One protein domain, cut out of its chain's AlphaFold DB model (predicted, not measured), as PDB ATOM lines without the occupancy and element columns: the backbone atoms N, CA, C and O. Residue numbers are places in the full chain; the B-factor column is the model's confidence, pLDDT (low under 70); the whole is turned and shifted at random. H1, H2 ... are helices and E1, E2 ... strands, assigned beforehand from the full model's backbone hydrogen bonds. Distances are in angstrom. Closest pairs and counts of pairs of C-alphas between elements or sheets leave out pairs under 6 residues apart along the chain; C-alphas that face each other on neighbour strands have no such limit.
ATOM      1  N   GLU A   2      23.203  -1.937  55.698       72.69
ATOM      2  CA  GLU A   2      24.630  -1.584  55.860       72.69
ATOM      3  C   GLU A   2      25.151  -1.692  57.305       72.69
ATOM      4  O   GLU A   2      26.206  -2.277  57.541       72.69
ATOM      5  N   GLN A   3      24.385  -1.217  58.295       80.75
ATOM      6  CA  GLN A   3      24.759  -1.332  59.714       80.75
ATOM      7  C   GLN A   3      24.871  -2.785  60.194       80.75
ATOM      8  O   GLN A   3      25.742  -3.099  61.003       80.75
ATOM      9  N   LEU A   4      24.016  -3.679  59.684       87.06
ATOM     10  CA  LEU A   4      24.073  -5.100  60.027       87.06
ATOM     11  C   LEU A   4      25.315  -5.749  59.412       87.06
ATOM     12  O   LEU A   4      26.024  -6.470  60.107       87.06
ATOM     13  N   ALA A   5      25.612  -5.449  58.143       84.62
ATOM     14  CA  ALA A   5      26.822  -5.931  57.481       84.62
ATOM     15  C   ALA A   5      28.082  -5.471  58.230       84.62
ATOM     16  O   ALA A   5      28.920  -6.297  58.578       84.62
ATOM     17  N   LEU A   6      28.181  -4.184  58.584       87.19
ATOM     18  CA  LEU A   6      29.292  -3.660  59.384       87.19
ATOM     19  C   LEU A   6      29.412  -4.334  60.754       87.19
ATOM     20  O   LEU A   6      30.516  -4.696  61.166       87.19
ATOM     21  N   ALA A   7      28.296  -4.514  61.464       89.62
ATOM     22  CA  ALA A   7      28.294  -5.175  62.764       89.62
ATOM     23  C   ALA A   7      28.794  -6.623  62.660       89.62
ATOM     24  O   ALA A   7      29.588  -7.056  63.495       89.62
ATOM     25  N   LEU A   8      28.382  -7.351  61.619       91.69
ATOM     26  CA  LEU A   8      28.842  -8.713  61.358       91.69
ATOM     27  C   LEU A   8      30.328  -8.750  60.996       91.69
ATOM     28  O   LEU A   8      31.070  -9.512  61.608       91.69
ATOM     29  N   LEU A   9      30.784  -7.895  60.077       91.06
ATOM     30  CA  LEU A   9      32.195  -7.817  59.678       91.06
ATOM     31  C   LEU A   9      33.103  -7.508  60.879       91.06
ATOM     32  O   LEU A   9      34.141  -8.146  61.057       91.06
ATOM     33  N   ARG A  10      32.681  -6.587  61.758       89.44
ATOM     34  CA  ARG A  10      33.396  -6.282  63.008       89.44
ATOM     35  C   ARG A  10      33.366  -7.450  63.990       89.44
ATOM     36  O   ARG A  10      34.403  -7.788  64.550       89.44
ATOM     37  N   LYS A  11      32.208  -8.089  64.187       93.31
ATOM     38  CA  LYS A  11      32.049  -9.221  65.116       93.31
ATOM     39  C   LYS A  11      32.880 -10.437  64.707       93.31
ATOM     40  O   LYS A  11      33.413 -11.121  65.572       93.31
ATOM     41  N   VAL A  12      32.992 -10.693  63.405       94.12
ATOM     42  CA  VAL A  12      33.825 -11.768  62.844       94.12
ATOM     43  C   VAL A  12      35.315 -11.397  62.872       94.12
ATOM     44  O   VAL A  12      36.169 -12.265  62.724       94.12
ATOM     45  N   GLY A  13      35.652 -10.126  63.111       92.88
ATOM     46  CA  GLY A  13      37.035  -9.662  63.157       92.88
ATOM     47  C   GLY A  13      37.687  -9.640  61.778       92.88
ATOM     48  O   GLY A  13      38.872  -9.946  61.657       92.88
ATOM     49  N   VAL A  14      36.919  -9.305  60.735       93.62
ATOM     50  CA  VAL A  14      37.421  -9.244  59.358       93.62
ATOM     51  C   VAL A  14      38.614  -8.296  59.278       93.62
ATOM     52  O   VAL A  14      38.575  -7.182  59.795       93.62
ATOM     53  N   ARG A  15      39.690  -8.758  58.634       93.88
ATOM     54  CA  ARG A  15      40.960  -8.025  58.505       93.88
ATOM     55  C   ARG A  15      41.235  -7.514  57.098       93.88
ATOM     56  O   ARG A  15      42.129  -6.693  56.952       93.88
ATOM     57  N   MET A  16      40.496  -7.990  56.100       93.69
ATOM     58  CA  MET A  16      40.566  -7.576  54.699       93.69
ATOM     59  C   MET A  16      39.229  -7.906  54.037       93.69
ATOM     60  O   MET A  16      38.643  -8.948  54.337       93.69
ATOM     61  N   LEU A  17      38.756  -7.035  53.150       91.81
ATOM     62  CA  LEU A  17      37.569  -7.286  52.338       91.81
ATOM     63  C   LEU A  17      37.963  -7.289  50.859       91.81
ATOM     64  O   LEU A  17      38.442  -6.282  50.340       91.81
ATOM     65  N   VAL A  18      37.758  -8.432  50.205       93.81
ATOM     66  CA  VAL A  18      37.991  -8.627  48.771       93.81
ATOM     67  C   VAL A  18      36.645  -8.614  48.057       93.81
ATOM     68  O   VAL A  18      35.729  -9.334  48.455       93.81
ATOM     69  N   ILE A  19      36.523  -7.780  47.031       91.56
ATOM     70  CA  ILE A  19      35.325  -7.636  46.209       91.56
ATOM     71  C   ILE A  19      35.701  -8.071  44.804       91.56
ATOM     72  O   ILE A  19      36.360  -7.325  44.078       91.56
ATOM     73  N   ASP A  20      35.313  -9.293  44.458       91.69
ATOM     74  CA  ASP A  20      35.496  -9.809  43.110       91.69
ATOM     75  C   ASP A  20      34.463  -9.219  42.151       91.69
ATOM     76  O   ASP A  20      33.395  -8.768  42.577       91.69
ATOM     77  N   GLU A  21      34.786  -9.214  40.860       89.81
ATOM     78  CA  GLU A  21      33.866  -8.790  39.808       89.81
ATOM     79  C   GLU A  21      33.299  -7.366  40.016       89.81
ATOM     80  O   GLU A  21      32.146  -7.062  39.696       89.81
ATOM     81  N   LEU A  22      34.127  -6.450  40.533       89.62
ATOM     82  CA  LEU A  22      33.731  -5.098  40.953       89.62
ATOM     83  C   LEU A  22      32.999  -4.309  39.851       89.62
ATOM     84  O   LEU A  22      32.121  -3.489  40.123       89.62
ATOM     85  N   HIS A  23      33.339  -4.583  38.592       87.75
ATOM     86  CA  HIS A  23      32.739  -3.962  37.417       87.75
ATOM     87  C   HIS A  23      31.242  -4.271  37.254       87.75
ATOM     88  O   HIS A  23      30.521  -3.422  36.737       87.75
ATOM     89  N   ASN A  24      30.742  -5.409  37.750       83.38
ATOM     90  CA  ASN A  24      29.325  -5.776  37.632       83.38
ATOM     91  C   ASN A  24      28.409  -4.800  38.374       83.38
ATOM     92  O   ASN A  24      27.347  -4.426  37.877       83.38
ATOM     93  N   VAL A  25      28.841  -4.325  39.544       74.56
ATOM     94  CA  VAL A  25      28.078  -3.337  40.319       74.56
ATOM     95  C   VAL A  25      28.229  -1.932  39.722       74.56
ATOM     96  O   VAL A  25      27.331  -1.096  39.826       74.56
ATOM     97  N   LEU A  26      29.346  -1.679  39.037       72.62
ATOM     98  CA  LEU A  26      29.674  -0.391  38.421       72.62
ATOM     99  C   LEU A  26      29.061  -0.208  37.021       72.62
ATOM    100  O   LEU A  26      28.956   0.931  36.561       72.62
ATOM    101  N   ALA A  27      28.616  -1.292  36.376       70.62
ATOM    102  CA  ALA A  27      27.944  -1.300  35.074       70.62
ATOM    103  C   ALA A  27      26.473  -0.828  35.119       70.62
ATOM    104  O   ALA A  27      25.826  -0.703  34.078       70.62
ATOM    105  N   GLY A  28      25.927  -0.559  36.311       70.06
ATOM    106  CA  GLY A  28      24.586   0.002  36.482       70.06
ATOM    107  C   GLY A  28      24.446   1.450  35.986       70.06
ATOM    108  O   GLY A  28      25.396   2.086  35.529       70.06
ATOM    109  N   ASN A  29      23.235   2.008  36.105       77.88
ATOM    110  CA  ASN A  29      22.990   3.419  35.790       77.88
ATOM    111  C   ASN A  29      23.862   4.362  36.660       77.88
ATOM    112  O   ASN A  29      24.415   3.970  37.692       77.88
ATOM    113  N   SER A  30      23.988   5.628  36.250       81.12
ATOM    114  CA  SER A  30      24.868   6.607  36.914       81.12
ATOM    115  C   SER A  30      24.568   6.809  38.405       81.12
ATOM    116  O   SER A  30      25.484   7.133  39.164       81.12
ATOM    117  N   VAL A  31      23.316   6.597  38.824       85.00
ATOM    118  CA  VAL A  31      22.877   6.686  40.222       85.00
ATOM    119  C   VAL A  31      23.417   5.503  41.021       85.00
ATOM    120  O   VAL A  31      24.155   5.721  41.980       85.00
ATOM    121  N   ASN A  32      23.160   4.271  40.574       84.06
ATOM    122  CA  ASN A  32      23.614   3.047  41.240       84.06
ATOM    123  C   ASN A  32      25.140   3.011  41.378       84.06
ATOM    124  O   ASN A  32      25.668   2.666  42.432       84.06
ATOM    125  N   ARG A  33      25.861   3.429  40.330       85.75
ATOM    126  CA  ARG A  33      27.324   3.526  40.374       85.75
ATOM    127  C   ARG A  33      27.783   4.471  41.484       85.75
ATOM    128  O   ARG A  33      28.688   4.135  42.240       85.75
ATOM    129  N   ARG A  34      27.153   5.642  41.612       86.69
ATOM    130  CA  ARG A  34      27.506   6.632  42.639       86.69
ATOM    131  C   ARG A  34      27.158   6.151  44.045       86.69
ATOM    132  O   ARG A  34      27.955   6.348  44.957       86.69
ATOM    133  N   GLU A  35      26.008   5.506  44.221       88.25
ATOM    134  CA  GLU A  35      25.624   4.876  45.491       88.25
ATOM    135  C   GLU A  35      26.642   3.815  45.916       88.25
ATOM    136  O   GLU A  35      27.082   3.804  47.065       88.25
ATOM    137  N   PHE A  36      27.098   2.989  44.978       88.19
ATOM    138  CA  PHE A  36      28.094   1.970  45.264       88.19
ATOM    139  C   PHE A  36      29.472   2.550  45.616       88.19
ATOM    140  O   PHE A  36      30.073   2.132  46.603       88.19
ATOM    141  N   LEU A  37      29.963   3.557  44.883       89.88
ATOM    142  CA  LEU A  37      31.216   4.244  45.239       89.88
ATOM    143  C   LEU A  37      31.118   4.902  46.629       89.88
ATOM    144  O   LEU A  37      32.041   4.804  47.441       89.88
ATOM    145  N   ASN A  38      29.965   5.499  46.955       89.94
ATOM    146  CA  ASN A  38      29.710   6.041  48.290       89.94
ATOM    147  C   ASN A  38      29.769   4.947  49.367       89.94
ATOM    148  O   ASN A  38      30.362   5.173  50.426       89.94
ATOM    149  N   LEU A  39      29.198   3.772  49.092       89.31
ATOM    150  CA  LEU A  39      29.253   2.618  49.984       89.31
ATOM    151  C   LEU A  39      30.693   2.125  50.180       89.31
ATOM    152  O   LEU A  39      31.102   1.920  51.319       89.31
ATOM    153  N   LEU A  40      31.490   1.988  49.115       90.31
ATOM    154  CA  LEU A  40      32.902   1.594  49.223       90.31
ATOM    155  C   LEU A  40      33.691   2.563  50.106       90.31
ATOM    156  O   LEU A  40      34.440   2.143  50.992       90.31
ATOM    157  N   ARG A  41      33.474   3.869  49.916       89.00
ATOM    158  CA  ARG A  41      34.093   4.899  50.752       89.00
ATOM    159  C   ARG A  41      33.675   4.760  52.214       89.00
ATOM    160  O   ARG A  41      34.524   4.846  53.104       89.00
ATOM    161  N   PHE A  42      32.383   4.557  52.460       90.00
ATOM    162  CA  PHE A  42      31.839   4.363  53.799       90.00
ATOM    163  C   PHE A  42      32.437   3.124  54.480       90.00
ATOM    164  O   PHE A  42      32.954   3.235  55.589       90.00
ATOM    165  N   LEU A  43      32.469   1.979  53.794       88.88
ATOM    166  CA  LEU A  43      33.062   0.742  54.304       88.88
ATOM    167  C   LEU A  43      34.547   0.917  54.638       88.88
ATOM    168  O   LEU A  43      34.977   0.506  55.713       88.88
ATOM    169  N   GLY A  44      35.318   1.572  53.767       87.50
ATOM    170  CA  GLY A  44      36.736   1.840  54.019       87.50
ATOM    171  C   GLY A  44      36.963   2.707  55.260       87.50
ATOM    172  O   GLY A  44      37.849   2.422  56.064       87.50
ATOM    173  N   ASN A  45      36.125   3.730  55.459       88.81
ATOM    174  CA  ASN A  45      36.197   4.609  56.631       88.81
ATOM    175  C   ASN A  45      35.796   3.899  57.934       88.81
ATOM    176  O   ASN A  45      36.454   4.081  58.962       88.81
ATOM    177  N   GLU A  46      34.725   3.104  57.895       90.31
ATOM    178  CA  GLU A  46      34.153   2.458  59.077       90.31
ATOM    179  C   GLU A  46      34.918   1.210  59.511       90.31
ATOM    180  O   GLU A  46      35.096   0.978  60.710       90.31
ATOM    181  N   LEU A  47      35.343   0.374  58.564       88.56
ATOM    182  CA  LEU A  47      36.040  -0.868  58.881       88.56
ATOM    183  C   LEU A  47      37.519  -0.622  59.175       88.56
ATOM    184  O   LEU A  47      38.083  -1.329  60.005       88.56
ATOM    185  N   ARG A  48      38.136   0.383  58.532       89.56
ATOM    186  CA  ARG A  48      39.580   0.674  58.630       89.56
ATOM    187  C   ARG A  48      40.450  -0.557  58.345       89.56
ATOM    188  O   ARG A  48      41.475  -0.773  58.989       89.56
ATOM    189  N   ILE A  49      40.019  -1.361  57.378       91.00
ATOM    190  CA  ILE A  49      40.733  -2.535  56.869       91.00
ATOM    191  C   ILE A  49      41.065  -2.342  55.385       91.00
ATOM    192  O   ILE A  49      40.375  -1.567  54.717       91.00
ATOM    193  N   PRO A  50      42.065  -3.060  54.846       90.94
ATOM    194  CA  PRO A  50      42.323  -3.098  53.414       90.94
ATOM    195  C   PRO A  50      41.095  -3.551  52.618       90.94
ATOM    196  O   PRO A  50      40.464  -4.565  52.941       90.94
ATOM    197  N   LEU A  51      40.792  -2.793  51.566       91.88
ATOM    198  CA  LEU A  51      39.795  -3.117  50.552       91.88
ATOM    199  C   LEU A  51      40.530  -3.504  49.270       91.88
ATOM    200  O   LEU A  51      41.354  -2.735  48.786       91.88
ATOM    201  N   VAL A  52      40.222  -4.676  48.722       93.19
ATOM    202  CA  VAL A  52      40.792  -5.152  47.456       93.19
ATOM    203  C   VAL A  52      39.657  -5.311  46.459       93.19
ATOM    204  O   VAL A  52      38.744  -6.102  46.680       93.19
ATOM    205  N   GLY A  53      39.696  -4.537  45.379       92.56
ATOM    206  CA  GLY A  53      38.757  -4.661  44.269       92.56
ATOM    207  C   GLY A  53      39.387  -5.459  43.137       92.56
ATOM    208  O   GLY A  53      40.444  -5.071  42.645       92.56
ATOM    209  N   VAL A  54      38.743  -6.541  42.717       94.12
ATOM    210  CA  VAL A  54      39.140  -7.327  41.545       94.12
ATOM    211  C   VAL A  54      38.107  -7.095  40.451       94.12
ATOM    212  O   VAL A  54      36.906  -7.032  40.707       94.12
ATOM    213  N   GLY A  55      38.559  -6.883  39.221       92.38
ATOM    214  CA  GLY A  55      37.655  -6.636  38.110       92.38
ATOM    215  C   GLY A  55      38.370  -6.188  36.848       92.38
ATOM    216  O   GLY A  55      39.593  -6.236  36.737       92.38
ATOM    217  N   THR A  56      37.573  -5.744  35.882       92.00
ATOM    218  CA  THR A  56      38.053  -5.308  34.572       92.00
ATOM    219  C   THR A  56      38.505  -3.848  34.584       92.00
ATOM    220  O   THR A  56      38.388  -3.121  35.575       92.00
ATOM    221  N   ARG A  57      38.975  -3.379  33.424       89.75
ATOM    222  CA  ARG A  57      39.314  -1.972  33.188       89.75
ATOM    223  C   ARG A  57      38.169  -1.013  33.543       89.75
ATOM    224  O   ARG A  57      38.441   0.089  34.013       89.75
ATOM    225  N   ASP A  58      36.917  -1.428  33.366       89.12
ATOM    226  CA  ASP A  58      35.749  -0.594  33.670       89.12
ATOM    227  C   ASP A  58      35.616  -0.325  35.170       89.12
ATOM    228  O   ASP A  58      35.285   0.794  35.569       89.12
ATOM    229  N   ALA A  59      35.955  -1.311  36.010       90.06
ATOM    230  CA  ALA A  59      36.006  -1.113  37.454       90.06
ATOM    231  C   ALA A  59      37.032  -0.041  37.828       90.06
ATOM    232  O   ALA A  59      36.726   0.883  38.580       90.06
ATOM    233  N   TYR A  60      38.231  -0.125  37.248       90.19
ATOM    234  CA  TYR A  60      39.289   0.862  37.457       90.19
ATOM    235  C   TYR A  60      38.863   2.274  37.028       90.19
ATOM    236  O   TYR A  60      39.040   3.225  37.790       90.19
ATOM    237  N   LEU A  61      38.255   2.424  35.845       89.25
ATOM    238  CA  LEU A  61      37.785   3.726  35.353       89.25
ATOM    239  C   LEU A  61      36.705   4.334  36.252       89.25
ATOM    240  O   LEU A  61      36.694   5.543  36.475       89.25
ATOM    241  N   ALA A  62      35.807   3.508  36.784       88.62
ATOM    242  CA  ALA A  62      34.773   3.985  37.686       88.62
ATOM    243  C   ALA A  62      35.328   4.355  39.071       88.62
ATOM    244  O   ALA A  62      34.911   5.372  39.621       88.62
ATOM    245  N   ILE A  63      36.305   3.617  39.609       90.12
ATOM    246  CA  ILE A  63      36.999   4.000  40.850       90.12
ATOM    247  C   ILE A  63      37.746   5.327  40.677       90.12
ATOM    248  O   ILE A  63      37.619   6.206  41.524       90.12
ATOM    249  N   ARG A  64      38.432   5.524  39.543       88.94
ATOM    250  CA  ARG A  64      39.106   6.793  39.212       88.94
ATOM    251  C   ARG A  64      38.175   7.987  39.028       88.94
ATOM    252  O   ARG A  64      38.648   9.112  38.971       88.94
ATOM    253  N   SER A  65      36.868   7.767  38.911       87.56
ATOM    254  CA  SER A  65      35.906   8.871  38.856       87.56
ATOM    255  C   SER A  65      35.614   9.501  40.228       87.56
ATOM    256  O   SER A  65      34.930  10.523  40.278       87.56
ATOM    257  N   ASP A  66      36.118   8.915  41.324       88.12
ATOM    258  CA  ASP A  66      36.040   9.457  42.685       88.12
ATOM    259  C   ASP A  66      37.455   9.610  43.282       88.12
ATOM    260  O   ASP A  66      38.090   8.628  43.675       88.12
ATOM    261  N   ASP A  67      37.931  10.854  43.402       87.31
ATOM    262  CA  ASP A  67      39.272  11.202  43.904       87.31
ATOM    263  C   ASP A  67      39.584  10.615  45.297       87.31
ATOM    264  O   ASP A  67      40.744  10.380  45.655       87.31
ATOM    265  N   GLN A  68      38.564  10.385  46.136       86.00
ATOM    266  CA  GLN A  68      38.765   9.837  47.481       86.00
ATOM    267  C   GLN A  68      39.012   8.330  47.456       86.00
ATOM    268  O   GLN A  68      39.668   7.807  48.360       86.00
ATOM    269  N   LEU A  69      38.478   7.636  46.448       88.94
ATOM    270  CA  LEU A  69      38.738   6.221  46.217       88.94
ATOM    271  C   LEU A  69      40.014   6.010  45.406       88.94
ATOM    272  O   LEU A  69      40.766   5.099  45.741       88.94
ATOM    273  N   GLU A  70      40.308   6.863  44.420       88.12
ATOM    274  CA  GLU A  70      41.537   6.777  43.616       88.12
ATOM    275  C   GLU A  70      42.796   6.761  44.498       88.12
ATOM    276  O   GLU A  70      43.662   5.910  44.324       88.12
ATOM    277  N   ASN A  71      42.854   7.612  45.526       84.69
ATOM    278  CA  ASN A  71      43.984   7.656  46.465       84.69
ATOM    279  C   ASN A  71      44.086   6.439  47.410       84.69
ATOM    280  O   ASN A  71      45.048   6.331  48.167       84.69
ATOM    281  N   ARG A  72      43.077   5.561  47.442       85.44
ATOM    282  CA  ARG A  72      43.004   4.398  48.349       85.44
ATOM    283  C   ARG A  72      43.091   3.061  47.624       85.44
ATOM    284  O   ARG A  72      43.423   2.061  48.252       85.44
TER     285      ARG A  72
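Overview. This is residues 2 to 72 of the 170 residues of the protein "TniB protein" of Eoetvoesia caeni (UniProt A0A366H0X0). A short ribbon of two parallel strands, E1 and E2, runs beside the long helix H3, with H1 at one end and H2 and H4 clustered at the other; the small H5 sits on H3. The printed part has 71 residues, with five named helices and two named strands in the order H1 E1 H2 H3 E2 H4 H5, and its class is mostly helix. It is compact, with a radius of gyration of the C-alphas of 12.1 A, yet elongated, spanning 32 by 21 by 20 A.

Along the chain. E1 is residues 17 to 19 and E2 residues 51 to 53. H3, residues 30 to 47, is 25.8 A long, from C-alpha 30 at (24.868, 6.607, 36.914) to C-alpha 47 at (36.040, -0.868, 58.881). H1, residues 2 to 12, is 15.4 A long and begins at C-alpha 2 (24.630, -1.584, 55.860). H2 is residues 22 to 26, H4 residues 57 to 63 at 10.0 A, and H5 residues 67 to 70.

Arrangement. E1 and E2 are parallel at 15 degrees, with N 19 and O 52 within hydrogen-bond range at 2.8 A. E1, H2, H3 and E2 form a strand-helix-strand unit, two parallel neighbour strands with helices between, whose crossover is right-handed. The closest C-alphas of H3 and E2, Gly 44 and Leu 51, are 6.8 A apart. H3 is the hub. With residues 43 to 47 alone it touches H1, closest at the C-alphas of Leu 47 and Arg 10, 7.3 A, the same way at a shallow tilt of 34.9 degrees, only just short of steep. With residues 32 to 36 alone it touches H2, the C-alphas of Arg 33 and Leu 26 closest at 5.0 A. With residues 37 to 41 alone it only just touches H5, with 3 pairs of C-alphas within 8 A, Arg 41 and Leu 69 closest at 6.6 A. H2 touches H4, the C-alphas of His 23 and Ala 59 closest at 4.3 A. H1 and H4 are apart. Every O i to N i+4 pair is within hydrogen-bond range in H1, H2, H3 and H4; H5 is too short for one.

Size, cuts and confidence. The two C-alphas farthest apart, Lys 11 and Arg 57, are 33.5 A apart. The printed part has no cut, and each link between elements is tight. The mean pLDDT of the printed part is 87.9, and no printed residue is under 70.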